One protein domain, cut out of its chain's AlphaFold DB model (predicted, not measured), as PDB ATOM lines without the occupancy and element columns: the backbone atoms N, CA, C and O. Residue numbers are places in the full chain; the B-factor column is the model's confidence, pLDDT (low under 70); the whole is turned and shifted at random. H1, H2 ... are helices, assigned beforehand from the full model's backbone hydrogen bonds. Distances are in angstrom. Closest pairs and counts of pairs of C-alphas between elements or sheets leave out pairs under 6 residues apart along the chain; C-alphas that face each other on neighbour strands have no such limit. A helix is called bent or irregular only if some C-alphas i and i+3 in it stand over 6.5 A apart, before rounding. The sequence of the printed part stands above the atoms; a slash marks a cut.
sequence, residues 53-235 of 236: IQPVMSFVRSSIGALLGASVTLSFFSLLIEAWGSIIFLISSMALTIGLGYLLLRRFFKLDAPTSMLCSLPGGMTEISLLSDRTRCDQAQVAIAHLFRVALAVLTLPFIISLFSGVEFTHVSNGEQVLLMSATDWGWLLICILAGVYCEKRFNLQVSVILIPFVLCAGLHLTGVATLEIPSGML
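What this domain is: This is residues 53 to 235 of the 236 residues of the protein "Putative ammonia monooxygenase" of Nitrincola nitratireducens (UniProt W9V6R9). Two lobes of helices face each other across a loose, open middle: H1, H7 and H8 make one, and H4, H5 and H6a with the far part of H3 make the other. H2 and H3 bridge the lobes on one side, while H6b and the long link after it lead back on another. The 183 printed residues hold eight named helices, H1 to H8 in that order, and no named strand; the class is all helix. The whole is only just loose, close to compact, with a radius of gyration of the C-alphas of 19.4 A and spans of 58 by 41 by 28 A.

How they stand to each other: H1, residues 54 to 70, touches H8, residues 206 to 222, closest at the C-alphas of Gly 69 and Phe 214, 4.0 A apart; they run the same way at a shallow tilt of 33 degrees, only just short of steep. H1 touches H7, residues 183 to 203, at a steep tilt of 55 degrees, opposite ways, closest at the C-alphas of Ser 62 and Ile 193, 5.4 A. H7 and H8 form a helical hairpin at a shallow tilt of 30 degrees, with the C-alphas of Gly 196 and Val 209 closest at 4.9 A. H2, residues 74 to 82, touches no helix and meets H3, residues 84 to 108, only through their link. H3 touches H4, residues 113 to 120, with residues 97 to 106 alone, at a steep tilt of 45 degrees, opposite ways; the C-alphas of Ile 98 and Ser 120 are closest, at 5.0 A. H6, residues 139 to 165, was assigned as one helix by its hydrogen bonds but is bent, with C-alphas 155 and 158 7.0 A apart; its arms H6a, residues 139 to 155, and H6b, residues 158 to 165, stand at a steep tilt of 50 degrees. H6a touches H4 with residues 139 to 146 alone, closest at the C-alphas of Cys 119 and Val 142, 5.2 A. With the same residues alone it touches H5, residues 125 to 134, in a helical hairpin, closest at the C-alphas of Ser 132 and Gln 139, 6.2 A. H5 and H8 are close but not clearly touching, with the C-alphas of Thr 126 and Gln 206 closest at 6.7 A. Every O i to N i+4 pair is within hydrogen-bond range in H1, H3, H4, H5, H6a and H6b, against 4 of 5 in H2, 14 of 17 in H7 and 11 of 13 in H8.

Where its parts are: H1 begins at C-alpha 54, (114.385, 284.646, 303.368), and is 24.3 A long. H3 measures 35.5 A, H6a 24.1 A, H7 30.9 A and H8 24.8 A. H8 ends at C-alpha 222, (121.562, 273.874, 274.991).

The domain as a whole: The C-alphas farthest apart, of Lys 110 and Leu 180, are 58.6 A from each other. The printed part has no cut; the link from H6 to H7, 17 residues, is long, and the other links are tight. Confidence is low, under 70, in 41 residues, among them 165 to 186 and 222 to 235.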
ATOM      1  N   ILE A  53     116.056 288.115 305.482       77.50
ATOM      2  CA  ILE A  53     114.885 288.225 304.610       77.50
ATOM      3  C   ILE A  53     114.929 287.039 303.650       77.50
ATOM      4  O   ILE A  53     115.442 287.138 302.538       77.50
ATOM      5  N   GLN A  54     114.389 285.909 304.111       71.56
ATOM      6  CA  GLN A  54     114.385 284.646 303.368       71.56
ATOM      7  C   GLN A  54     113.950 284.785 301.894       71.56
ATOM      8  O   GLN A  54     114.735 284.394 301.040       71.56
ATOM      9  N   PRO A  55     112.809 285.422 301.539       74.38
ATOM     10  CA  PRO A  55     112.375 285.473 300.137       74.38
ATOM     11  C   PRO A  55     113.327 286.246 299.211       74.38
ATOM     12  O   PRO A  55     113.405 285.937 298.027       74.38
ATOM     13  N   VAL A  56     114.068 287.229 299.735       78.69
ATOM     14  CA  VAL A  56     115.069 287.967 298.948       78.69
ATOM     15  C   VAL A  56     116.297 287.088 298.712       78.69
ATOM     16  O   VAL A  56     116.791 287.015 297.593       78.69
ATOM     17  N   MET A  57     116.756 286.364 299.736       76.62
ATOM     18  CA  MET A  57     117.893 285.445 299.611       76.62
ATOM     19  C   MET A  57     117.601 284.289 298.649       76.62
ATOM     20  O   MET A  57     118.469 283.922 297.861       76.62
ATOM     21  N   SER A  58     116.380 283.753 298.672       78.44
ATOM     22  CA  SER A  58     115.882 282.767 297.707       78.44
ATOM     23  C   SER A  58     116.008 283.265 296.269       78.44
ATOM     24  O   SER A  58     116.573 282.588 295.412       78.44
ATOM     25  N   PHE A  59     115.526 284.485 296.020       81.12
ATOM     26  CA  PHE A  59     115.572 285.108 294.703       81.12
ATOM     27  C   PHE A  59     117.012 285.339 294.234       81.12
ATOM     28  O   PHE A  59     117.345 284.965 293.114       81.12
ATOM     29  N   VAL A  60     117.882 285.875 295.099       81.12
ATOM     30  CA  VAL A  60     119.306 286.117 294.796       81.12
ATOM     31  C   VAL A  60     120.055 284.809 294.513       81.12
ATOM     32  O   VAL A  60     120.812 284.723 293.553       81.12
ATOM     33  N   ARG A  61     119.830 283.748 295.294       81.31
ATOM     34  CA  ARG A  61     120.464 282.440 295.044       81.31
ATOM     35  C   ARG A  61     119.991 281.815 293.739       81.31
ATOM     36  O   ARG A  61     120.800 281.289 292.981       81.31
ATOM     37  N   SER A  62     118.689 281.888 293.473       80.06
ATOM     38  CA  SER A  62     118.101 281.332 292.258       80.06
ATOM     39  C   SER A  62     118.583 282.069 291.007       80.06
ATOM     40  O   SER A  62     118.933 281.449 290.008       80.06
ATOM     41  N   SER A  63     118.703 283.386 291.126       77.12
ATOM     42  CA  SER A  63     119.322 284.288 290.164       77.12
ATOM     43  C   SER A  63     120.765 283.907 289.819       77.12
ATOM     44  O   SER A  63     121.094 283.764 288.645       77.12
ATOM     45  N   ILE A  64     121.608 283.667 290.831       80.62
ATOM     46  CA  ILE A  64     122.989 283.197 290.631       80.62
ATOM     47  C   ILE A  64     123.002 281.819 289.951       80.62
ATOM     48  O   ILE A  64     123.819 281.571 289.071       80.62
ATOM     49  N   GLY A  65     122.079 280.922 290.306       78.75
ATOM     50  CA  GLY A  65     121.944 279.624 289.640       78.75
ATOM     51  C   GLY A  65     121.592 279.747 288.155       78.75
ATOM     52  O   GLY A  65     122.221 279.096 287.324       78.75
ATOM     53  N   ALA A  66     120.640 280.618 287.811       77.31
ATOM     54  CA  ALA A  66     120.271 280.894 286.422       77.31
ATOM     55  C   ALA A  66     121.445 281.501 285.636       77.31
ATOM     56  O   ALA A  66     121.759 281.028 284.550       77.31
ATOM     57  N   LEU A  67     122.146 282.473 286.229       76.06
ATOM     58  CA  LEU A  67     123.367 283.082 285.692       76.06
ATOM     59  C   LEU A  67     124.432 282.031 285.334       76.06
ATOM     60  O   LEU A  67     124.978 282.024 284.232       76.06
ATOM     61  N   LEU A  68     124.711 281.119 286.267       78.50
ATOM     62  CA  LEU A  68     125.675 280.041 286.052       78.50
ATOM     63  C   LEU A  68     125.194 279.058 284.977       78.50
ATOM     64  O   LEU A  68     125.999 278.582 284.184       78.50
ATOM     65  N   GLY A  69     123.890 278.770 284.926       74.50
ATOM     66  CA  GLY A  69     123.300 277.868 283.934       74.50
ATOM     67  C   GLY A  69     123.329 278.439 282.518       74.50
ATOM     68  O   GLY A  69     123.616 277.713 281.573       74.50
ATOM     69  N   ALA A  70     123.107 279.747 282.370       71.81
ATOM     70  CA  ALA A  70     123.222 280.464 281.098       71.81
ATOM     71  C   ALA A  70     124.652 280.454 280.532       71.81
ATOM     72  O   ALA A  70     124.841 280.595 279.331       71.81
ATOM     73  N   SER A  71     125.657 280.252 281.390       71.25
ATOM     74  CA  SER A  71     127.065 280.157 280.986       71.25
ATOM     75  C   SER A  71     127.449 278.765 280.452       71.25
ATOM     76  O   SER A  71     128.591 278.556 280.046       71.25
ATOM     77  N   VAL A  72     126.527 277.791 280.465       75.81
ATOM     78  CA  VAL A  72     126.769 276.429 279.971       75.81
ATOM     79  C   VAL A  72     126.546 276.372 278.460       75.81
ATOM     80  O   VAL A  72     125.415 276.346 277.979       75.81
ATOM     81  N   THR A  73     127.639 276.288 277.708       76.88
ATOM     82  CA  THR A  73     127.642 276.143 276.244       76.88
ATOM     83  C   THR A  73     127.871 274.689 275.814       76.88
ATOM     84  O   THR A  73     128.314 273.854 276.601       76.88
ATOM     85  N   LEU A  74     127.651 274.355 274.533       74.19
ATOM     86  CA  LEU A  74     128.024 273.024 274.019       74.19
ATOM     87  C   LEU A  74     129.532 272.744 274.151       74.19
ATOM     88  O   LEU A  74     129.923 271.612 274.436       74.19
ATOM     89  N   SER A  75     130.377 273.770 274.010       76.06
ATOM     90  CA  SER A  75     131.832 273.655 274.187       76.06
ATOM     91  C   SER A  75     132.251 273.347 275.630       76.06
ATOM     92  O   SER A  75     133.326 272.793 275.851       76.06
ATOM     93  N   PHE A  76     131.398 273.634 276.620       78.06
ATOM     94  CA  PHE A  76     131.637 273.228 278.004       78.06
ATOM     95  C   PHE A  76     131.697 271.701 278.140       78.06
ATOM     96  O   PHE A  76     132.536 271.187 278.875       78.06
ATOM     97  N   PHE A  77     130.866 270.956 277.400       80.12
ATOM     98  CA  PHE A  77     130.854 269.490 277.462       80.12
ATOM     99  C   PHE A  77     132.093 268.860 276.831       80.12
ATOM    100  O   PHE A  77     132.619 267.896 277.383       80.12
ATOM    101  N   SER A  78     132.594 269.405 275.719       81.12
ATOM    102  CA  SER A  78     133.869 268.946 275.152       81.12
ATOM    103  C   SER A  78     135.021 269.210 276.118       81.12
ATOM    104  O   SER A  78     135.825 268.314 276.362       81.12
ATOM    105  N   LEU A  79     135.033 270.384 276.761       82.50
ATOM    106  CA  LEU A  79     136.025 270.715 277.782       82.50
ATOM    107  C   LEU A  79     135.933 269.772 278.992       82.50
ATOM    108  O   LEU A  79     136.950 269.365 279.538       82.50
ATOM    109  N   LEU A  80     134.716 269.392 279.398       82.75
ATOM    110  CA  LEU A  80     134.469 268.466 280.506       82.75
ATOM    111  C   LEU A  80     135.026 267.063 280.218       82.75
ATOM    112  O   LEU A  80     135.589 266.425 281.107       82.75
ATOM    113  N   ILE A  81     134.869 266.593 278.977       84.50
ATOM    114  CA  ILE A  81     135.392 265.300 278.520       84.50
ATOM    115  C   ILE A  81     136.920 265.334 278.467       84.50
ATOM    116  O   ILE A  81     137.564 264.403 278.941       84.50
ATOM    117  N   GLU A  82     137.513 266.409 277.945       86.69
ATOM    118  CA  GLU A  82     138.970 266.583 277.913       86.69
ATOM    119  C   GLU A  82     139.563 266.719 279.325       86.69
ATOM    120  O   GLU A  82     140.610 266.145 279.626       86.69
ATOM    121  N   ALA A  83     138.855 267.398 280.231       87.50
ATOM    122  CA  ALA A  83     139.273 267.656 281.607       87.50
ATOM    123  C   ALA A  83     138.910 266.535 282.602       87.50
ATOM    124  O   ALA A  83     138.930 266.760 283.817       87.50
ATOM    125  N   TRP A  84     138.611 265.317 282.139       87.75
ATOM    126  CA  TRP A  84     138.255 264.187 283.011       87.75
ATOM    127  C   TRP A  84     139.305 263.931 284.110       87.75
ATOM    128  O   TRP A  84     138.954 263.670 285.264       87.75
ATOM    129  N   GLY A  85     140.594 264.088 283.782       89.81
ATOM    130  CA  GLY A  85     141.696 263.976 284.741       89.81
ATOM    131  C   GLY A  85     141.644 265.048 285.835       89.81
ATOM    132  O   GLY A  85     141.834 264.741 287.013       89.81
ATOM    133  N   SER A  86     141.302 266.288 285.476       88.94
ATOM    134  CA  SER A  86     141.122 267.395 286.422       88.94
ATOM    135  C   SER A  86     139.923 267.171 287.342       88.94
ATOM    136  O   SER A  86     139.998 267.498 288.522       88.94
ATOM    137  N   ILE A  87     138.839 266.567 286.844       89.12
ATOM    138  CA  ILE A  87     137.657 266.234 287.655       89.12
ATOM    139  C   ILE A  87     137.998 265.168 288.695       89.12
ATOM    140  O   ILE A  87     137.666 265.323 289.869       89.12
ATOM    141  N   ILE A  88     138.705 264.108 288.296       92.56
ATOM    142  CA  ILE A  88     139.160 263.073 289.235       92.56
ATOM    143  C   ILE A  88     140.099 263.682 290.275       92.56
ATOM    144  O   ILE A  88     139.955 263.408 291.467       92.56
ATOM    145  N   PHE A  89     141.030 264.537 289.847       93.19
ATOM    146  CA  PHE A  89     141.924 265.242 290.759       93.19
ATOM    147  C   PHE A  89     141.155 266.139 291.740       93.19
ATOM    148  O   PHE A  89     141.451 266.140 292.933       93.19
ATOM    149  N   LEU A  90     140.127 266.852 291.279       91.19
ATOM    150  CA  LEU A  90     139.266 267.680 292.120       91.19
ATOM    151  C   LEU A  90     138.503 266.837 293.155       91.19
ATOM    152  O   LEU A  90     138.521 267.151 294.340       91.19
ATOM    153  N   ILE A  91     137.877 265.734 292.738       92.25
ATOM    154  CA  ILE A  91     137.146 264.838 293.649       92.25
ATOM    155  C   ILE A  91     138.103 264.210 294.671       92.25
ATOM    156  O   ILE A  91     137.802 264.171 295.865       92.25
ATOM    157  N   SER A  92     139.268 263.750 294.214       94.12
ATOM    158  CA  SER A  92     140.294 263.140 295.061       94.12
ATOM    159  C   SER A  92     140.869 264.139 296.065       94.12
ATOM    160  O   SER A  92     140.918 263.856 297.262       94.12
ATOM    161  N   SER A  93     141.233 265.341 295.610       93.44
ATOM    162  CA  SER A  93     141.718 266.411 296.486       93.44
ATOM    163  C   SER A  93     140.656 266.827 297.498       93.44
ATOM    164  O   SER A  93     140.978 266.958 298.673       93.44
ATOM    165  N   MET A  94     139.383 266.920 297.102       92.69
ATOM    166  CA  MET A  94     138.290 267.215 298.028       92.69
ATOM    167  C   MET A  94     138.138 266.128 299.099       92.69
ATOM    168  O   MET A  94     138.070 266.446 300.286       92.69
ATOM    169  N   ALA A  95     138.150 264.848 298.716       94.00
ATOM    170  CA  ALA A  95     138.107 263.734 299.665       94.00
ATOM    171  C   ALA A  95     139.306 263.755 300.630       94.00
ATOM    172  O   ALA A  95     139.147 263.556 301.837       94.00
ATOM    173  N   LEU A  96     140.497 264.056 300.109       95.25
ATOM    174  CA  LEU A  96     141.726 264.162 300.888       95.25
ATOM    175  C   LEU A  96     141.682 265.345 301.863       95.25
ATOM    176  O   LEU A  96     142.007 265.171 303.035       95.25
ATOM    177  N   THR A  97     141.220 266.523 301.438       93.00
ATOM    178  CA  THR A  97     141.058 267.693 302.312       93.00
ATOM    179  C   THR A  97     140.028 267.439 303.410       93.00
ATOM    180  O   THR A  97     140.280 267.805 304.557       93.00
ATOM    181  N   ILE A  98     138.913 266.762 303.110       93.69
ATOM    182  CA  ILE A  98     137.921 266.368 304.126       93.69
ATOM    183  C   ILE A  98     138.559 265.421 305.150       93.69
ATOM    184  O   ILE A  98     138.427 265.632 306.356       93.69
ATOM    185  N   GLY A  99     139.273 264.390 304.686       93.94
ATOM    186  CA  GLY A  99     139.923 263.412 305.559       93.94
ATOM    187  C   GLY A  99     141.010 264.030 306.443       93.94
ATOM    188  O   GLY A  99     141.048 263.783 307.650       93.94
ATOM    189  N   LEU A 100     141.863 264.877 305.860       94.19
ATOM    190  CA  LEU A 100     142.908 265.597 306.589       94.19
ATOM    191  C   LEU A 100     142.320 266.609 307.572       94.19
ATOM    192  O   LEU A 100     142.762 266.650 308.717       94.19
ATOM    193  N   GLY A 101     141.310 267.381 307.161       92.69
ATOM    194  CA  GLY A 101     140.604 268.320 308.034       92.69
ATOM    195  C   GLY A 101     140.005 267.612 309.245       92.69
ATOM    196  O   GLY A 101     140.236 268.024 310.383       92.69
ATOM    197  N   TYR A 102     139.347 266.473 309.017       93.94
ATOM    198  CA  TYR A 102     138.770 265.659 310.079       93.94
ATOM    199  C   TYR A 102     139.839 265.176 311.063       93.94
ATOM    200  O   TYR A 102     139.683 265.309 312.280       93.94
ATOM    201  N   LEU A 103     140.944 264.636 310.543       94.00
ATOM    202  CA  LEU A 103     142.034 264.122 311.365       94.00
ATOM    203  C   LEU A 103     142.710 265.241 312.169       94.00
ATOM    204  O   LEU A 103     142.988 265.061 313.355       94.00
ATOM    205  N   LEU A 104     142.944 266.395 311.543       93.75
ATOM    206  CA  LEU A 104     143.585 267.550 312.162       93.75
ATOM    207  C   LEU A 104     142.733 268.097 313.314       93.75
ATOM    208  O   LEU A 104     143.236 268.281 314.422       93.75
ATOM    209  N   LEU A 105     141.432 268.285 313.082       92.56
ATOM    210  CA  LEU A 105     140.490 268.757 314.097       92.56
ATOM    211  C   LEU A 105     140.369 267.771 315.262       92.56
ATOM    212  O   LEU A 105     140.390 268.174 316.428       92.56
ATOM    213  N   ARG A 106     140.345 266.467 314.970       92.69
ATOM    214  CA  ARG A 106     140.265 265.428 316.000       92.69
ATOM    215  C   ARG A 106     141.554 265.303 316.813       92.69
ATOM    216  O   ARG A 106     141.497 265.055 318.015       92.69
ATOM    217  N   ARG A 107     142.722 265.459 316.179       90.12
ATOM    218  CA  ARG A 107     144.026 265.241 316.826       90.12
ATOM    219  C   ARG A 107     144.552 266.471 317.560       90.12
ATOM    220  O   ARG A 107     145.049 266.319 318.674       90.12
ATOM    221  N   PHE A 108     144.459 267.652 316.954       90.75
ATOM    222  CA  PHE A 108     145.037 268.883 317.504       90.75
ATOM    223  C   PHE A 108     144.034 269.681 318.333       90.75
ATOM    224  O   PHE A 108     144.379 270.149 319.414       90.75
ATOM    225  N   PHE A 109     142.787 269.785 317.870       87.69
ATOM    226  CA  PHE A 109     141.747 270.574 318.539       87.69
ATOM    227  C   PHE A 109     140.859 269.742 319.472       87.69
ATOM    228  O   PHE A 109     140.062 270.307 320.215       87.69
ATOM    229  N   LYS A 110     141.026 268.409 319.478       88.88
ATOM    230  CA  LYS A 110     140.279 267.454 320.319       88.88
ATOM    231  C   LYS A 110     138.758 267.611 320.204       88.88
ATOM    232  O   LYS A 110     138.036 267.352 321.164       88.88
ATOM    233  N   LEU A 111     138.286 268.023 319.028       90.19
ATOM    234  CA  LEU A 111     136.860 268.120 318.751       90.19
ATOM    235  C   LEU A 111     136.234 266.723 318.712       90.19
ATOM    236  O   LEU A 111     136.883 265.724 318.376       90.19
ATOM    237  N   ASP A 112     134.951 266.645 319.043       91.88
ATOM    238  CA  ASP A 112     134.174 265.423 318.923       91.88
ATOM    239  C   ASP A 112     134.037 265.002 317.451       91.88
ATOM    240  O   ASP A 112     134.186 265.794 316.513       91.88
ATOM    241  N   ALA A 113     133.799 263.708 317.232       89.94
ATOM    242  CA  ALA A 113     133.739 263.139 315.891       89.94
ATOM    243  C   ALA A 113     132.674 263.796 314.985       89.94
ATOM    244  O   ALA A 113     133.033 264.122 313.849       89.94
ATOM    245  N   PRO A 114     131.415 264.018 315.424       90.81
ATOM    246  CA  PRO A 114     130.426 264.648 314.557       90.81
ATOM    247  C   PRO A 114     130.757 266.119 314.269       90.81
ATOM    248  O   PRO A 114     130.676 266.511 313.108       90.81
ATOM    249  N   THR A 115     131.236 266.905 315.243       91.19
ATOM    250  CA  THR A 115     131.697 268.286 314.985       91.19
ATOM    251  C   THR A 115     132.869 268.328 314.007       91.19
ATOM    252  O   THR A 115     132.827 269.069 313.029       91.19
ATOM    253  N   SER A 116     133.894 267.491 314.200       92.31
ATOM    254  CA  SER A 116     135.069 267.442 313.312       92.31
ATOM    255  C   SER A 116     134.685 267.103 311.872       92.31
ATOM    256  O   SER A 116     135.232 267.668 310.922       92.31
ATOM    257  N   MET A 117     133.745 266.169 311.705       92.12
ATOM    258  CA  MET A 117     133.269 265.746 310.393       92.12
ATOM    259  C   MET A 117     132.477 266.865 309.723       92.12
ATOM    260  O   MET A 117     132.788 267.224 308.592       92.12
ATOM    261  N   LEU A 118     131.526 267.476 310.434       91.31
ATOM    262  CA  LEU A 118     130.740 268.589 309.904       91.31
ATOM    263  C   LEU A 118     131.610 269.792 309.541       91.31
ATOM    264  O   LEU A 118     131.447 270.321 308.450       91.31
ATOM    265  N   CYS A 119     132.574 270.174 310.384       90.94
ATOM    266  CA  CYS A 119     133.534 271.247 310.098       90.94
ATOM    267  C   CYS A 119     134.354 271.006 308.820       90.94
ATOM    268  O   CYS A 119     134.733 271.962 308.145       90.94
ATOM    269  N   SER A 120     134.636 269.741 308.498       90.50
ATOM    270  CA  SER A 120     135.478 269.371 307.355       90.50
ATOM    271  C   SER A 120     134.691 269.219 306.055       90.50
ATOM    272  O   SER A 120     135.280 269.280 304.978       90.50
ATOM    273  N   LEU A 121     133.371 269.021 306.130       89.44
ATOM    274  CA  LEU A 121     132.533 268.808 304.955       89.44
ATOM    275  C   LEU A 121     132.314 270.119 304.174       89.44
ATOM    276  O   LEU A 121     131.888 271.127 304.746       89.44
ATOM    277  N   PRO A 122     132.558 270.137 302.851       82.06
ATOM    278  CA  PRO A 122     132.089 271.213 301.994       82.06
ATOM    279  C   PRO A 122     130.562 271.122 301.879       82.06
ATOM    280  O   PRO A 122     130.003 270.052 301.649       82.06
ATOM    281  N   GLY A 123     129.872 272.244 302.058       78.88
ATOM    282  CA  GLY A 123     128.415 272.278 302.030       78.88
ATOM    283  C   GLY A 123     127.859 273.664 302.325       78.88
ATOM    284  O   GLY A 123     128.579 274.542 302.815       78.88
ATOM    285  N   GLY A 124     126.582 273.850 301.995       77.56
ATOM    286  CA  GLY A 124     125.849 275.070 302.305       77.56
ATOM    287  C   GLY A 124     125.557 275.178 303.799       77.56
ATOM    288  O   GLY A 124     125.412 274.181 304.513       77.56
ATOM    289  N   MET A 125     125.514 276.415 304.299       76.69
ATOM    290  CA  MET A 125     125.362 276.651 305.735       76.69
ATOM    291  C   MET A 125     124.042 276.098 306.277       76.69
ATOM    292  O   MET A 125     124.026 275.663 307.425       76.69
ATOM    293  N   THR A 126     122.944 276.075 305.501       80.00
ATOM    294  CA  THR A 126     121.693 275.495 306.032       80.00
ATOM    295  C   THR A 126     121.630 273.979 305.933       80.00
ATOM    296  O   THR A 126     121.057 273.379 306.828       80.00
ATOM    297  N   GLU A 127     122.274 273.335 304.959       83.75
ATOM    298  CA  GLU A 127     122.411 271.874 304.952       83.75
ATOM    299  C   GLU A 127     123.191 271.402 306.174       83.75
ATOM    300  O   GLU A 127     122.793 270.453 306.849       83.75
ATOM    301  N   ILE A 128     124.279 272.102 306.486       85.81
ATOM    302  CA  ILE A 128     125.120 271.770 307.630       85.81
ATOM    303  C   ILE A 128     124.404 272.104 308.933       85.81
ATOM    304  O   ILE A 128     124.475 271.304 309.857       85.81
ATOM    305  N   SER A 129     123.630 273.194 308.993       82.56
ATOM    306  CA  SER A 129     122.754 273.482 310.136       82.56
ATOM    307  C   SER A 129     121.719 272.369 310.349       82.56
ATOM    308  O   SER A 129     121.592 271.858 311.456       82.56
ATOM    309  N   LEU A 130     121.038 271.921 309.289       84.50
ATOM    310  CA  LEU A 130     120.059 270.830 309.359       84.50
ATOM    311  C   LEU A 130     120.702 269.511 309.801       84.50
ATOM    312  O   LEU A 130     120.107 268.745 310.559       84.50
ATOM    313  N   LEU A 131     121.917 269.228 309.328       86.69
ATOM    314  CA  LEU A 131     122.661 268.039 309.727       86.69
ATOM    315  C   LEU A 131     123.172 268.159 311.173       86.69
ATOM    316  O   LEU A 131     123.152 267.172 311.909       86.69
ATOM    317  N   SER A 132     123.541 269.368 311.600       85.00
ATOM    318  CA  SER A 132     123.945 269.704 312.969       85.00
ATOM    319  C   SER A 132     122.794 269.635 313.972       85.00
ATOM    320  O   SER A 132     123.023 269.347 315.136       85.00
ATOM    321  N   ASP A 133     121.545 269.834 313.541       85.19
ATOM    322  CA  ASP A 133     120.367 269.631 314.397       85.19
ATOM    323  C   ASP A 133     120.093 268.140 314.639       85.19
ATOM    324  O   ASP A 133     119.545 267.741 315.667       85.19
ATOM    325  N   ARG A 134     120.471 267.291 313.676       86.19
ATOM    326  CA  ARG A 134     120.280 265.832 313.739       86.19
ATOM    327  C   ARG A 134     121.446 265.095 314.383       86.19
ATOM    328  O   ARG A 134     121.328 263.908 314.685       86.19
ATOM    329  N   THR A 135     122.571 265.768 314.577       85.06
ATOM    330  CA  THR A 135     123.786 265.202 315.163       85.06
ATOM    331  C   THR A 135     124.097 265.922 316.470       85.06
ATOM    332  O   THR A 135     123.816 267.099 316.629       85.06
ATOM    333  N   ARG A 136     124.654 265.222 317.463       84.31
ATOM    334  CA  ARG A 136     125.021 265.838 318.752       84.31
ATOM    335  C   ARG A 136     126.363 266.577 318.653       84.31
ATOM    336  O   ARG A 136     127.285 266.238 319.385       84.31
ATOM    337  N   CYS A 137     126.491 267.502 317.707       88.06
ATOM    338  CA  CYS A 137     127.697 268.308 317.512       88.06
ATOM    339  C   CYS A 137     127.586 269.680 318.191       88.06
ATOM    340  O   CYS A 137     126.485 270.170 318.457       88.06
ATOM    341  N   ASP A 138     128.721 270.346 318.387       89.81
ATOM    342  CA  ASP A 138     128.765 271.745 318.810       89.81
ATOM    343  C   ASP A 138     128.484 272.672 317.613       89.81
ATOM    344  O   ASP A 138     129.352 272.959 316.783       89.81
ATOM    345  N   GLN A 139     127.240 273.150 317.517       88.06
ATOM    346  CA  GLN A 139     126.787 274.009 316.419       88.06
ATOM    347  C   GLN A 139     127.565 275.329 316.328       88.06
ATOM    348  O   GLN A 139     127.764 275.847 315.228       88.06
ATOM    349  N   ALA A 140     128.031 275.871 317.459       87.50
ATOM    350  CA  ALA A 140     128.780 277.120 317.470       87.50
ATOM    351  C   ALA A 140     130.154 276.929 316.817       87.50
ATOM    352  O   ALA A 140     130.557 277.730 315.973       87.50
ATOM    353  N   GLN A 141     130.839 275.829 317.136       89.38
ATOM    354  CA  GLN A 141     132.126 275.496 316.523       89.38
ATOM    355  C   GLN A 141     131.995 275.232 315.020       89.38
ATOM    356  O   GLN A 141     132.799 275.745 314.235       89.38
ATOM    357  N   VAL A 142     130.953 274.504 314.602       90.88
ATOM    358  CA  VAL A 142     130.680 274.257 313.178       90.88
ATOM    359  C   VAL A 142     130.414 275.566 312.435       90.88
ATOM    360  O   VAL A 142     130.983 275.784 311.362       90.88
ATOM    361  N   ALA A 143     129.600 276.459 313.002       88.62
ATOM    362  CA  ALA A 143     129.286 277.749 312.393       88.62
ATOM    363  C   ALA A 143     130.530 278.637 312.234       88.62
ATOM    364  O   ALA A 143     130.740 279.206 311.161       88.62
ATOM    365  N   ILE A 144     131.382 278.713 313.263       88.94
ATOM    366  CA  ILE A 144     132.625 279.496 313.228       88.94
ATOM    367  C   ILE A 144     133.580 278.945 312.164       88.94
ATOM    368  O   ILE A 144     134.104 279.718 311.361       88.94
ATOM    369  N   ALA A 145     133.765 277.622 312.100       89.38
ATOM    370  CA  ALA A 145     134.618 276.991 311.093       89.38
ATOM    371  C   ALA A 145     134.146 277.298 309.660       89.38
ATOM    372  O   ALA A 145     134.953 277.633 308.792       89.38
ATOM    373  N   HIS A 146     132.834 277.247 309.416       89.19
ATOM    374  CA  HIS A 146     132.246 277.547 308.109       89.19
ATOM    375  C   HIS A 146     132.371 279.017 307.725       89.19
ATOM    376  O   HIS A 146     132.724 279.323 306.585       89.19
ATOM    377  N   LEU A 147     132.116 279.919 308.674       88.12
ATOM    378  CA  LEU A 147     132.271 281.354 308.468       88.12
ATOM    379  C   LEU A 147     133.723 281.696 308.127       88.12
ATOM    380  O   LEU A 147     133.980 282.392 307.147       88.12
ATOM    381  N   PHE A 148     134.667 281.156 308.899       89.50
ATOM    382  CA  PHE A 148     136.091 281.356 308.670       89.50
ATOM    383  C   PHE A 148     136.527 280.807 307.310       89.50
ATOM    384  O   PHE A 148     137.218 281.497 306.568       89.50
ATOM    385  N   ARG A 149     136.059 279.609 306.930       88.31
ATOM    386  CA  ARG A 149     136.331 279.015 305.614       88.31
ATOM    387  C   ARG A 149     135.857 279.908 304.471       88.31
ATOM    388  O   ARG A 149     136.615 280.128 303.533       88.31
ATOM    389  N   VAL A 150     134.618 280.402 304.528       88.25
ATOM    390  CA  VAL A 150     134.058 281.273 303.480       88.25
ATOM    391  C   VAL A 150     134.811 282.599 303.424       88.25
ATOM    392  O   VAL A 150     135.173 283.034 302.335       88.25
ATOM    393  N   ALA A 151     135.101 283.208 304.577       89.50
ATOM    394  CA  ALA A 151     135.879 284.441 304.641       89.50
ATOM    395  C   ALA A 151     137.275 284.254 304.037       89.50
ATOM    396  O   ALA A 151     137.673 285.031 303.176       89.50
ATOM    397  N   LEU A 152     137.990 283.189 304.415       90.44
ATOM    398  CA  LEU A 152     139.286 282.871 303.826       90.44
ATOM    399  C   LEU A 152     139.180 282.631 302.326       90.44
ATOM    400  O   LEU A 152     139.953 283.218 301.582       90.44
ATOM    401  N   ALA A 153     138.233 281.816 301.864       88.81
ATOM    402  CA  ALA A 153     138.061 281.544 300.440       88.81
ATOM    403  C   ALA A 153     137.845 282.844 299.648       88.81
ATOM    404  O   ALA A 153     138.564 283.103 298.689       88.81
ATOM    405  N   VAL A 154     136.932 283.708 300.096       86.81
ATOM    406  CA  VAL A 154     136.663 285.001 299.451       86.81
ATOM    407  C   VAL A 154     137.878 285.929 299.473       86.81
ATOM    408  O   VAL A 154     138.144 286.605 298.485       86.81
ATOM    409  N   LEU A 155     138.618 285.969 300.581       87.06
ATOM    410  CA  LEU A 155     139.748 286.882 300.753       87.06
ATOM    411  C   LEU A 155     141.055 286.370 300.144       87.06
ATOM    412  O   LEU A 155     141.961 287.169 299.961       87.06
ATOM    413  N   THR A 156     141.192 285.072 299.865       87.81
ATOM    414  CA  THR A 156     142.463 284.479 299.409       87.81
ATOM    415  C   THR A 156     142.398 283.953 297.986       87.81
ATOM    416  O   THR A 156     143.339 284.180 297.230       87.81
ATOM    417  N   LEU A 157     141.294 283.313 297.579       87.00
ATOM    418  CA  LEU A 157     141.164 282.742 296.237       87.00
ATOM    419  C   LEU A 157     141.425 283.752 295.114       87.00
ATOM    420  O   LEU A 157     142.229 283.420 294.245       87.00
ATOM    421  N   PRO A 158     140.831 284.962 295.099       81.69
ATOM    422  CA  PRO A 158     141.057 285.880 293.986       81.69
ATOM    423  C   PRO A 158     142.527 286.314 293.880       81.69
ATOM    424  O   PRO A 158     143.048 286.443 292.775       81.69
ATOM    425  N   PHE A 159     143.232 286.447 295.007       82.81
ATOM    426  CA  PHE A 159     144.663 286.768 295.024       82.81
ATOM    427  C   PHE A 159     145.524 285.598 294.553       82.81
ATOM    428  O   PHE A 159     146.442 285.798 293.765       82.81
ATOM    429  N   ILE A 160     145.219 284.376 294.996       85.38
ATOM    430  CA  ILE A 160     145.925 283.171 294.544       85.38
ATOM    431  C   ILE A 160     145.756 283.022 293.029       85.38
ATOM    432  O   ILE A 160     146.739 282.874 292.313       85.38
ATOM    433  N   ILE A 161     144.534 283.134 292.513       82.12
ATOM    434  CA  ILE A 161     144.276 283.024 291.072       82.12
ATOM    435  C   ILE A 161     145.008 284.135 290.304       82.12
ATOM    436  O   ILE A 161     145.680 283.846 289.319       82.12
ATOM    437  N   SER A 162     144.959 285.382 290.783       79.88
ATOM    438  CA  SER A 162     145.678 286.498 290.155       79.88
ATOM    439  C   SER A 162     147.193 286.269 290.089       79.88
ATOM    440  O   SER A 162     147.811 286.638 289.094       79.88
ATOM    441  N   LEU A 163     147.791 285.671 291.123       82.75
ATOM    442  CA  LEU A 163     149.232 285.417 291.189       82.75
ATOM    443  C   LEU A 163     149.670 284.233 290.319       82.75
ATOM    444  O   LEU A 163     150.742 284.279 289.724       82.75
ATOM    445  N   PHE A 164     148.867 283.167 290.270       81.69
ATOM    446  CA  PHE A 164     149.247 281.914 289.610       81.69
ATOM    447  C   PHE A 164     148.781 281.814 288.159       81.69
ATOM    448  O   PHE A 164     149.447 281.166 287.356       81.69
ATOM    449  N   SER A 165     147.637 282.406 287.812       67.44
ATOM    450  CA  SER A 165     147.028 282.188 286.500       67.44
ATOM    451  C   SER A 165     147.430 283.234 285.464       67.44
ATOM    452  O   SER A 165     147.279 282.961 284.281       67.44
ATOM    453  N   GLY A 166     147.921 284.421 285.854       59.28
ATOM    454  CA  GLY A 166     148.168 285.526 284.907       59.28
ATOM    455  C   GLY A 166     146.921 285.942 284.104       59.28
ATOM    456  O   GLY A 166     147.014 286.726 283.166       59.28
ATOM    457  N   VAL A 167     145.759 285.391 284.463       57.97
ATOM    458  CA  VAL A 167     144.458 285.660 283.869       57.97
ATOM    459  C   VAL A 167     143.985 286.948 284.513       57.97
ATOM    460  O   VAL A 167     143.682 286.977 285.707       57.97
ATOM    461  N   GLU A 168     143.948 288.023 283.730       52.31
ATOM    462  CA  GLU A 168     143.129 289.172 284.081       52.31
ATOM    463  C   GLU A 168     141.719 288.635 284.313       52.31
ATOM    464  O   GLU A 168     141.164 287.961 283.441       52.31
ATOM    465  N   PHE A 169     141.157 288.867 285.502       49.97
ATOM    466  CA  PHE A 169     139.726 288.703 285.699       49.97
ATOM    467  C   PHE A 169     139.085 289.672 284.724       49.97
ATOM    468  O   PHE A 169     138.959 290.858 285.027       49.97
ATOM    469  N   THR A 170     138.780 289.183 283.524       40.09
ATOM    470  CA  THR A 170     138.056 289.940 282.530       40.09
ATOM    471  C   THR A 170     136.840 290.443 283.268       40.09
ATOM    472  O   THR A 170     136.048 289.664 283.810       40.09
ATOM    473  N   HIS A 171     136.762 291.770 283.395       42.88
ATOM    474  CA  HIS A 171     135.526 292.430 283.755       42.88
ATOM    475  C   HIS A 171     134.449 291.684 282.983       42.88
ATOM    476  O   HIS A 171     134.590 291.535 281.766       42.88
ATOM    477  N   VAL A 172     133.450 291.134 283.675       45.72
ATOM    478  CA  VAL A 172     132.288 290.540 283.016       45.72
ATOM    479  C   VAL A 172     131.558 291.712 282.359       45.72
ATOM    480  O   VAL A 172     130.626 292.297 282.896       45.72
ATOM    481  N   SER A 173     132.119 292.152 281.242       41.34
ATOM    482  CA  SER A 173     131.807 293.338 280.475       41.34
ATOM    483  C   SER A 173     131.134 292.847 279.214       41.34
ATOM    484  O   SER A 173     131.664 292.983 278.120       41.34
ATOM    485  N   ASN A 174     129.940 292.294 279.389       39.50
ATOM    486  CA  ASN A 174     128.977 292.148 278.307       39.50
ATOM    487  C   ASN A 174     127.760 293.026 278.627       39.50
ATOM    488  O   ASN A 174     126.618 292.583 278.626       39.50
ATOM    489  N   GLY A 175     128.017 294.298 278.959       40.56
ATOM    490  CA  GLY A 175     126.978 295.318 279.128       40.56
ATOM    491  C   GLY A 175     126.338 295.762 277.808       40.56
ATOM    492  O   GLY A 175     125.259 296.346 277.835       40.56
ATOM    493  N   GLU A 176     126.953 295.460 276.661       40.03
ATOM    494  CA  GLU A 176     126.463 295.880 275.337       40.03
ATOM    495  C   GLU A 176     125.526 294.867 274.656       40.03
ATOM    496  O   GLU A 176     124.782 295.238 273.753       40.03
ATOM    497  N   GLN A 177     125.480 293.613 275.113       41.81
ATOM    498  CA  GLN A 177     124.627 292.576 274.514       41.81
ATOM    499  C   GLN A 177     123.194 292.532 275.096       41.81
ATOM    500  O   GLN A 177     122.271 291.995 274.489       41.81
ATOM    501  N   VAL A 178     122.967 293.195 276.237       46.47
ATOM    502  CA  VAL A 178     121.692 293.192 276.988       46.47
ATOM    503  C   VAL A 178     120.545 293.912 276.260       46.47
ATOM    504  O   VAL A 178     119.374 293.626 276.510       46.47
ATOM    505  N   LEU A 179     120.837 294.837 275.342       45.66
ATOM    506  CA  LEU A 179     119.806 295.635 274.661       45.66
ATOM    507  C   LEU A 179     119.121 294.910 273.488       45.66
ATOM    508  O   LEU A 179     118.184 295.461 272.912       45.66
ATOM    509  N   LEU A 180     119.547 293.686 273.151       46.31
ATOM    510  CA  LEU A 180     118.987 292.886 272.053       46.31
ATOM    511  C   LEU A 180     118.288 291.595 272.516       46.31
ATOM    512  O   LEU A 180     117.944 290.760 271.683       46.31
ATOM    513  N   MET A 181     118.053 291.411 273.819       51.34
ATOM    514  CA  MET A 181     117.340 290.226 274.308       51.34
ATOM    515  C   MET A 181     115.842 290.318 274.003       51.34
ATOM    516  O   MET A 181     115.179 291.301 274.343       51.34
ATOM    517  N   SER A 182     115.295 289.279 273.371       57.91
ATOM    518  CA  SER A 182     113.880 289.210 273.008       57.91
ATOM    519  C   SER A 182     112.999 289.166 274.265       57.91
ATOM    520  O   SER A 182     113.359 288.568 275.282       57.91
ATOM    521  N   ALA A 183     111.798 289.754 274.211       64.88
ATOM    522  CA  ALA A 183     110.836 289.748 275.325       64.88
ATOM    523  C   ALA A 183     110.464 288.325 275.803       64.88
ATOM    524  O   ALA A 183     110.036 288.131 276.942       64.88
ATOM    525  N   THR A 184     110.658 287.319 274.948       67.31
ATOM    526  CA  THR A 184     110.483 285.895 275.256       67.31
ATOM    527  C   THR A 184     111.564 285.332 276.182       67.31
ATOM    528  O   THR A 184     111.247 284.502 277.034       67.31
ATOM    529  N   ASP A 185     112.805 285.808 276.091       66.44
ATOM    530  CA  ASP A 185     113.937 285.285 276.875       66.44
ATOM    531  C   ASP A 185     113.848 285.730 278.340       66.44
ATOM    532  O   ASP A 185     114.097 284.954 279.264       66.44
ATOM    533  N   TRP A 186     113.354 286.951 278.564       67.44
ATOM    534  CA  TRP A 186     112.996 287.453 279.892       67.44
ATOM    535  C   TRP A 186     111.895 286.621 280.563       67.44
ATOM    536  O   TRP A 186     111.945 286.383 281.773       67.44
ATOM    537  N   GLY A 187     110.918 286.147 279.781       76.38
ATOM    538  CA  GLY A 187     109.858 285.264 280.266       76.38
ATOM    539  C   GLY A 187     110.406 283.923 280.757       76.38
ATOM    540  O   GLY A 187     110.074 283.488 281.861       76.38
ATOM    541  N   TRP A 188     111.298 283.300 279.982       73.31
ATOM    542  CA  TRP A 188     111.936 282.037 280.357       73.31
ATOM    543  C   TRP A 188     112.849 282.170 281.581       73.31
ATOM    544  O   TRP A 188     112.762 281.332 282.480       73.31
ATOM    545  N   LEU A 189     113.638 283.249 281.693       72.06
ATOM    546  CA  LEU A 189     114.442 283.524 282.894       72.06
ATOM    547  C   LEU A 189     113.579 283.626 284.151       72.06
ATOM    548  O   LEU A 189     113.882 282.999 285.170       72.06
ATOM    549  N   LEU A 190     112.483 284.384 284.081       77.50
ATOM    550  CA  LEU A 190     111.562 284.527 285.205       77.50
ATOM    551  C   LEU A 190     110.940 283.187 285.599       77.50
ATOM    552  O   LEU A 190     110.844 282.895 286.790       77.50
ATOM    553  N   ILE A 191     110.569 282.347 284.630       79.50
ATOM    554  CA  ILE A 191     110.043 281.002 284.895       79.50
ATOM    555  C   ILE A 191     111.090 280.136 285.606       79.50
ATOM    556  O   ILE A 191     110.760 279.484 286.598       79.50
ATOM    557  N   CYS A 192     112.352 280.161 285.170       74.31
ATOM    558  CA  CYS A 192     113.433 279.414 285.817       74.31
ATOM    559  C   CYS A 192     113.682 279.878 287.258       74.31
ATOM    560  O   CYS A 192     113.805 279.046 288.161       74.31
ATOM    561  N   ILE A 193     113.708 281.193 287.493       75.38
ATOM    562  CA  ILE A 193     113.912 281.764 288.830       75.38
ATOM    563  C   ILE A 193     112.726 281.425 289.746       75.38
ATOM    564  O   ILE A 193     112.905 280.973 290.880       75.38
ATOM    565  N   LEU A 194     111.494 281.571 289.255       80.25
ATOM    566  CA  LEU A 194     110.289 281.230 290.014       80.25
ATOM    567  C   LEU A 194     110.208 279.730 290.322       80.25
ATOM    568  O   LEU A 194     109.819 279.366 291.433       80.25
ATOM    569  N   ALA A 195     110.618 278.866 289.392       78.31
ATOM    570  CA  ALA A 195     110.711 277.426 289.621       78.31
ATOM    571  C   ALA A 195     111.729 277.094 290.725       78.31
ATOM    572  O   ALA A 195     111.421 276.304 291.619       78.31
ATOM    573  N   GLY A 196     112.898 277.746 290.726       74.94
ATOM    574  CA  GLY A 196     113.899 277.603 291.788       74.94
ATOM    575  C   GLY A 196     113.361 278.005 293.165       74.94
ATOM    576  O   GLY A 196     113.452 277.232 294.122       74.94
ATOM    577  N   VAL A 197     112.714 279.172 293.254       74.75
ATOM    578  CA  VAL A 197     112.090 279.669 294.496       74.75
ATOM    579  C   VAL A 197     110.933 278.772 294.957       74.75
ATOM    580  O   VAL A 197     110.733 278.566 296.156       74.75
ATOM    581  N   TYR A 198     110.152 278.212 294.031       77.75
ATOM    582  CA  TYR A 198     109.061 277.297 294.367       77.75
ATOM    583  C   TYR A 198     109.580 275.964 294.919       77.75
ATOM    584  O   TYR A 198     109.057 275.449 295.908       77.75
ATOM    585  N   CYS A 199     110.642 275.423 294.324       68.12
ATOM    586  CA  CYS A 199     111.249 274.176 294.770       68.12
ATOM    587  C   CYS A 199     111.963 274.299 296.120       68.12
ATOM    588  O   CYS A 199     111.966 273.323 296.873       68.12
ATOM    589  N   GLU A 200     112.472 275.480 296.482       67.75
ATOM    590  CA  GLU A 200     112.984 275.744 297.833       67.75
ATOM    591  C   GLU A 200     111.968 275.353 298.907       67.75
ATOM    592  O   GLU A 200     112.289 274.630 299.849       67.75
ATOM    593  N   LYS A 201     110.707 275.764 298.708       66.69
ATOM    594  CA  LYS A 201     109.612 275.506 299.652       66.69
ATOM    595  C   LYS A 201     109.278 274.024 299.789       66.69
ATOM    596  O   LYS A 201     108.671 273.638 300.783       66.69
ATOM    597  N   ARG A 202     109.628 273.204 298.793       70.56
ATOM    598  CA  ARG A 202     109.312 271.770 298.772       70.56
ATOM    599  C   ARG A 202     110.444 270.903 299.314       70.56
ATOM    600  O   ARG A 202     110.153 269.884 299.931       70.56
ATOM    601  N   PHE A 203     111.700 271.294 299.096       65.88
ATOM    602  CA  PHE A 203     112.859 270.459 299.431       65.88
ATOM    603  C   PHE A 203     113.683 270.958 300.626       65.88
ATOM    604  O   PHE A 203     114.442 270.163 301.168       65.88
ATOM    605  N   ASN A 204     113.522 272.207 301.093       65.69
ATOM    606  CA  ASN A 204     114.265 272.781 302.236       65.69
ATOM    607  C   ASN A 204     115.807 272.661 302.145       65.69
ATOM    608  O   ASN A 204     116.496 272.737 303.160       65.69
ATOM    609  N   LEU A 205     116.364 272.494 300.941       70.88
ATOM    610  CA  LEU A 205     117.807 272.444 300.691       70.88
ATOM    611  C   LEU A 205     118.228 273.702 299.918       70.88
ATOM    612  O   LEU A 205     117.592 274.049 298.921       70.88
ATOM    613  N   GLN A 206     119.307 274.371 300.343       71.38
ATOM    614  CA  GLN A 206     119.864 275.529 299.629       71.38
ATOM    615  C   GLN A 206     120.365 275.123 298.245       71.38
ATOM    616  O   GLN A 206     120.175 275.867 297.283       71.38
ATOM    617  N   VAL A 207     120.964 273.931 298.134       73.12
ATOM    618  CA  VAL A 207     121.455 273.389 296.861       73.12
ATOM    619  C   VAL A 207     120.337 273.346 295.819       73.12
ATOM    620  O   VAL A 207     120.575 273.699 294.670       73.12
ATOM    621  N   SER A 208     119.101 273.007 296.202       72.62
ATOM    622  CA  SER A 208     117.970 272.952 295.264       72.62
ATOM    623  C   SER A 208     117.644 274.313 294.642       72.62
ATOM    624  O   SER A 208     117.272 274.369 293.474       72.62
ATOM    625  N   VAL A 209     117.827 275.410 295.381       80.31
ATOM    626  CA  VAL A 209     117.535 276.775 294.904       80.31
ATOM    627  C   VAL A 209     118.487 277.210 293.800       80.31
ATOM    628  O   VAL A 209     118.094 277.985 292.937       80.31
ATOM    629  N   ILE A 210     119.725 276.715 293.824       80.88
ATOM    630  CA  ILE A 210     120.765 277.048 292.844       80.88
ATOM    631  C   ILE A 210     120.767 276.022 291.704       80.88
ATOM    632  O   ILE A 210     120.800 276.392 290.535       80.88
ATOM    633  N   LEU A 211     120.685 274.732 292.035       83.62
ATOM    634  CA  LEU A 211     120.812 273.630 291.082       83.62
ATOM    635  C   LEU A 211     119.660 273.588 290.070       83.62
ATOM    636  O   LEU A 211     119.882 273.313 288.900       83.62
ATOM    637  N   ILE A 212     118.429 273.865 290.502       82.81
ATOM    638  CA  ILE A 212     117.247 273.799 289.632       82.81
ATOM    639  C   ILE A 212     117.270 274.877 288.543       82.81
ATOM    640  O   ILE A 212     117.189 274.509 287.370       82.81
ATOM    641  N   PRO A 213     117.410 276.179 288.860       80.00
ATOM    642  CA  PRO A 213     117.531 277.197 287.823       80.00
ATOM    643  C   PRO A 213     118.794 277.004 286.981       80.00
ATOM    644  O   PRO A 213     118.733 277.259 285.787       80.00
ATOM    645  N   PHE A 214     119.889 276.480 287.550       83.31
ATOM    646  CA  PHE A 214     121.079 276.107 286.782       83.31
ATOM    647  C   PHE A 214     120.763 275.061 285.705       83.31
ATOM    648  O   PHE A 214     121.012 275.303 284.528       83.31
ATOM    649  N   VAL A 215     120.165 273.924 286.081       84.25
ATOM    650  CA  VAL A 215     119.844 272.834 285.142       84.25
ATOM    651  C   VAL A 215     118.792 273.268 284.121       84.25
ATOM    652  O   VAL A 215     118.933 272.964 282.939       84.25
ATOM    653  N   LEU A 216     117.752 273.990 284.551       80.19
ATOM    654  CA  LEU A 216     116.710 274.490 283.650       80.19
ATOM    655  C   LEU A 216     117.275 275.488 282.636       80.19
ATOM    656  O   LEU A 216     116.999 275.367 281.447       80.19
ATOM    657  N   CYS A 217     118.086 276.442 283.094       74.81
ATOM    658  CA  CYS A 217     118.685 277.451 282.230       74.81
ATOM    659  C   CYS A 217     119.711 276.832 281.272       74.81
ATOM    660  O   CYS A 217     119.676 277.126 280.081       74.81
ATOM    661  N   ALA A 218     120.551 275.908 281.751       77.81
ATOM    662  CA  ALA A 218     121.481 275.164 280.903       77.81
ATOM    663  C   ALA A 218     120.735 274.330 279.846       77.81
ATOM    664  O   ALA A 218     121.106 274.335 278.677       77.81
ATOM    665  N   GLY A 219     119.639 273.658 280.216       78.25
ATOM    666  CA  GLY A 219     118.818 272.894 279.274       78.25
ATOM    667  C   GLY A 219     118.160 273.765 278.199       78.25
ATOM    668  O   GLY A 219     118.165 273.398 277.024       78.25
ATOM    669  N   LEU A 220     117.634 274.936 278.570       73.81
ATOM    670  CA  LEU A 220     117.052 275.897 277.623       73.81
ATOM    671  C   LEU A 220     118.105 276.496 276.681       73.81
ATOM    672  O   LEU A 220     117.841 276.654 275.490       73.81
ATOM    673  N   HIS A 221     119.306 276.765 277.198       71.12
ATOM    674  CA  HIS A 221     120.422 277.287 276.414       71.12
ATOM    675  C   HIS A 221     120.949 276.239 275.416       71.12
ATOM    676  O   HIS A 221     121.158 276.535 274.242       71.12
ATOM    677  N   LEU A 222     121.081 274.976 275.839       69.06
ATOM    678  CA  LEU A 222     121.562 273.874 274.991       69.06
ATOM    679  C   LEU A 222     120.549 273.426 273.930       69.06
ATOM    680  O   LEU A 222     120.945 272.921 272.882       69.06
ATOM    681  N   THR A 223     119.250 273.594 274.184       69.12
ATOM    682  CA  THR A 223     118.191 273.271 273.211       69.12
ATOM    683  C   THR A 223     118.001 274.356 272.148       69.12
ATOM    684  O   THR A 223     117.231 274.151 271.212       69.12
ATOM    685  N   GLY A 224     118.703 275.493 272.260       58.84
ATOM    686  CA  GLY A 224     118.621 276.606 271.308       58.84
ATOM    687  C   GLY A 224     117.292 277.366 271.348       58.84
ATOM    688  O   GLY A 224     117.003 278.137 270.439       58.84
ATOM    689  N   VAL A 225     116.470 277.139 272.381       55.34
ATOM    690  CA  VAL A 225     115.135 277.745 272.528       55.34
ATOM    691  C   VAL A 225     115.221 279.179 273.061       55.34
ATOM    692  O   VAL A 225     114.313 279.969 272.815       55.34
ATOM    693  N   ALA A 226     116.306 279.529 273.758       49.50
ATOM    694  CA  ALA A 226     116.544 280.881 274.250       49.50
ATOM    695  C   ALA A 226     118.049 281.200 274.272       49.50
ATOM    696  O   ALA A 226     118.836 280.503 274.920       49.50
ATOM    697  N   THR A 227     118.454 282.275 273.592       53.25
ATOM    698  CA  THR A 227     119.790 282.882 273.715       53.25
ATOM    699  C   THR A 227     119.813 283.721 274.986       53.25
ATOM    700  O   THR A 227     119.674 284.940 274.963       53.25
ATOM    701  N   LEU A 228     119.877 283.032 276.123       52.03
ATOM    702  CA  LEU A 228     119.864 283.637 277.452       52.03
ATOM    703  C   LEU A 228     121.234 284.270 277.713       52.03
ATOM    704  O   LEU A 228     122.092 283.656 278.340       52.03
ATOM    705  N   GLU A 229     121.456 285.471 277.189       52.69
ATOM    706  CA  GLU A 229     122.587 286.300 277.591       52.69
ATOM    707  C   GLU A 229     122.263 286.991 278.923       52.69
ATOM    708  O   GLU A 229     121.127 287.306 279.265       52.69
ATOM    709  N   ILE A 230     123.265 287.116 279.776       51.59
ATOM    710  CA  ILE A 230     123.053 287.419 281.186       51.59
ATOM    711  C   ILE A 230     122.829 288.928 281.387       51.59
ATOM    712  O   ILE A 230     123.663 289.724 280.953       51.59
ATOM    713  N   PRO A 231     121.789 289.355 282.133       42.78
ATOM    714  CA  PRO A 231     121.597 290.759 282.473       42.78
ATOM    715  C   PRO A 231     122.671 291.261 283.454       42.78
ATOM    716  O   PRO A 231     122.789 290.798 284.591       42.78
ATOM    717  N   SER A 232     123.417 292.281 283.029       40.50
ATOM    718  CA  SER A 232     124.511 292.932 283.769       40.50
ATOM    719  C   SER A 232     124.096 293.584 285.099       40.50
ATOM    720  O   SER A 232     124.940 293.811 285.961       40.50
ATOM    721  N   GLY A 233     122.799 293.821 285.323       40.59
ATOM    722  CA  GLY A 233     122.269 294.341 286.592       40.59
ATOM    723  C   GLY A 233     122.261 293.339 287.755       40.59
ATOM    724  O   GLY A 233     122.004 293.737 288.886       40.59
ATOM    725  N   MET A 234     122.530 292.054 287.496       37.50
ATOM    726  CA  MET A 234     122.613 290.999 288.522       37.50
ATOM    727  C   MET A 234     124.055 290.583 288.853       37.50
ATOM    728  O   MET A 234     124.255 289.704 289.688       37.50
ATOM    729  N   LEU A 235     125.048 291.206 288.204       41.72
ATOM    730  CA  LEU A 235     126.483 291.010 288.453       41.72
ATOM    731  C   LEU A 235     127.088 292.065 289.400       41.72
ATOM    732  O   LEU A 235     128.311 292.144 289.524       41.72
TER     733      LEU A 235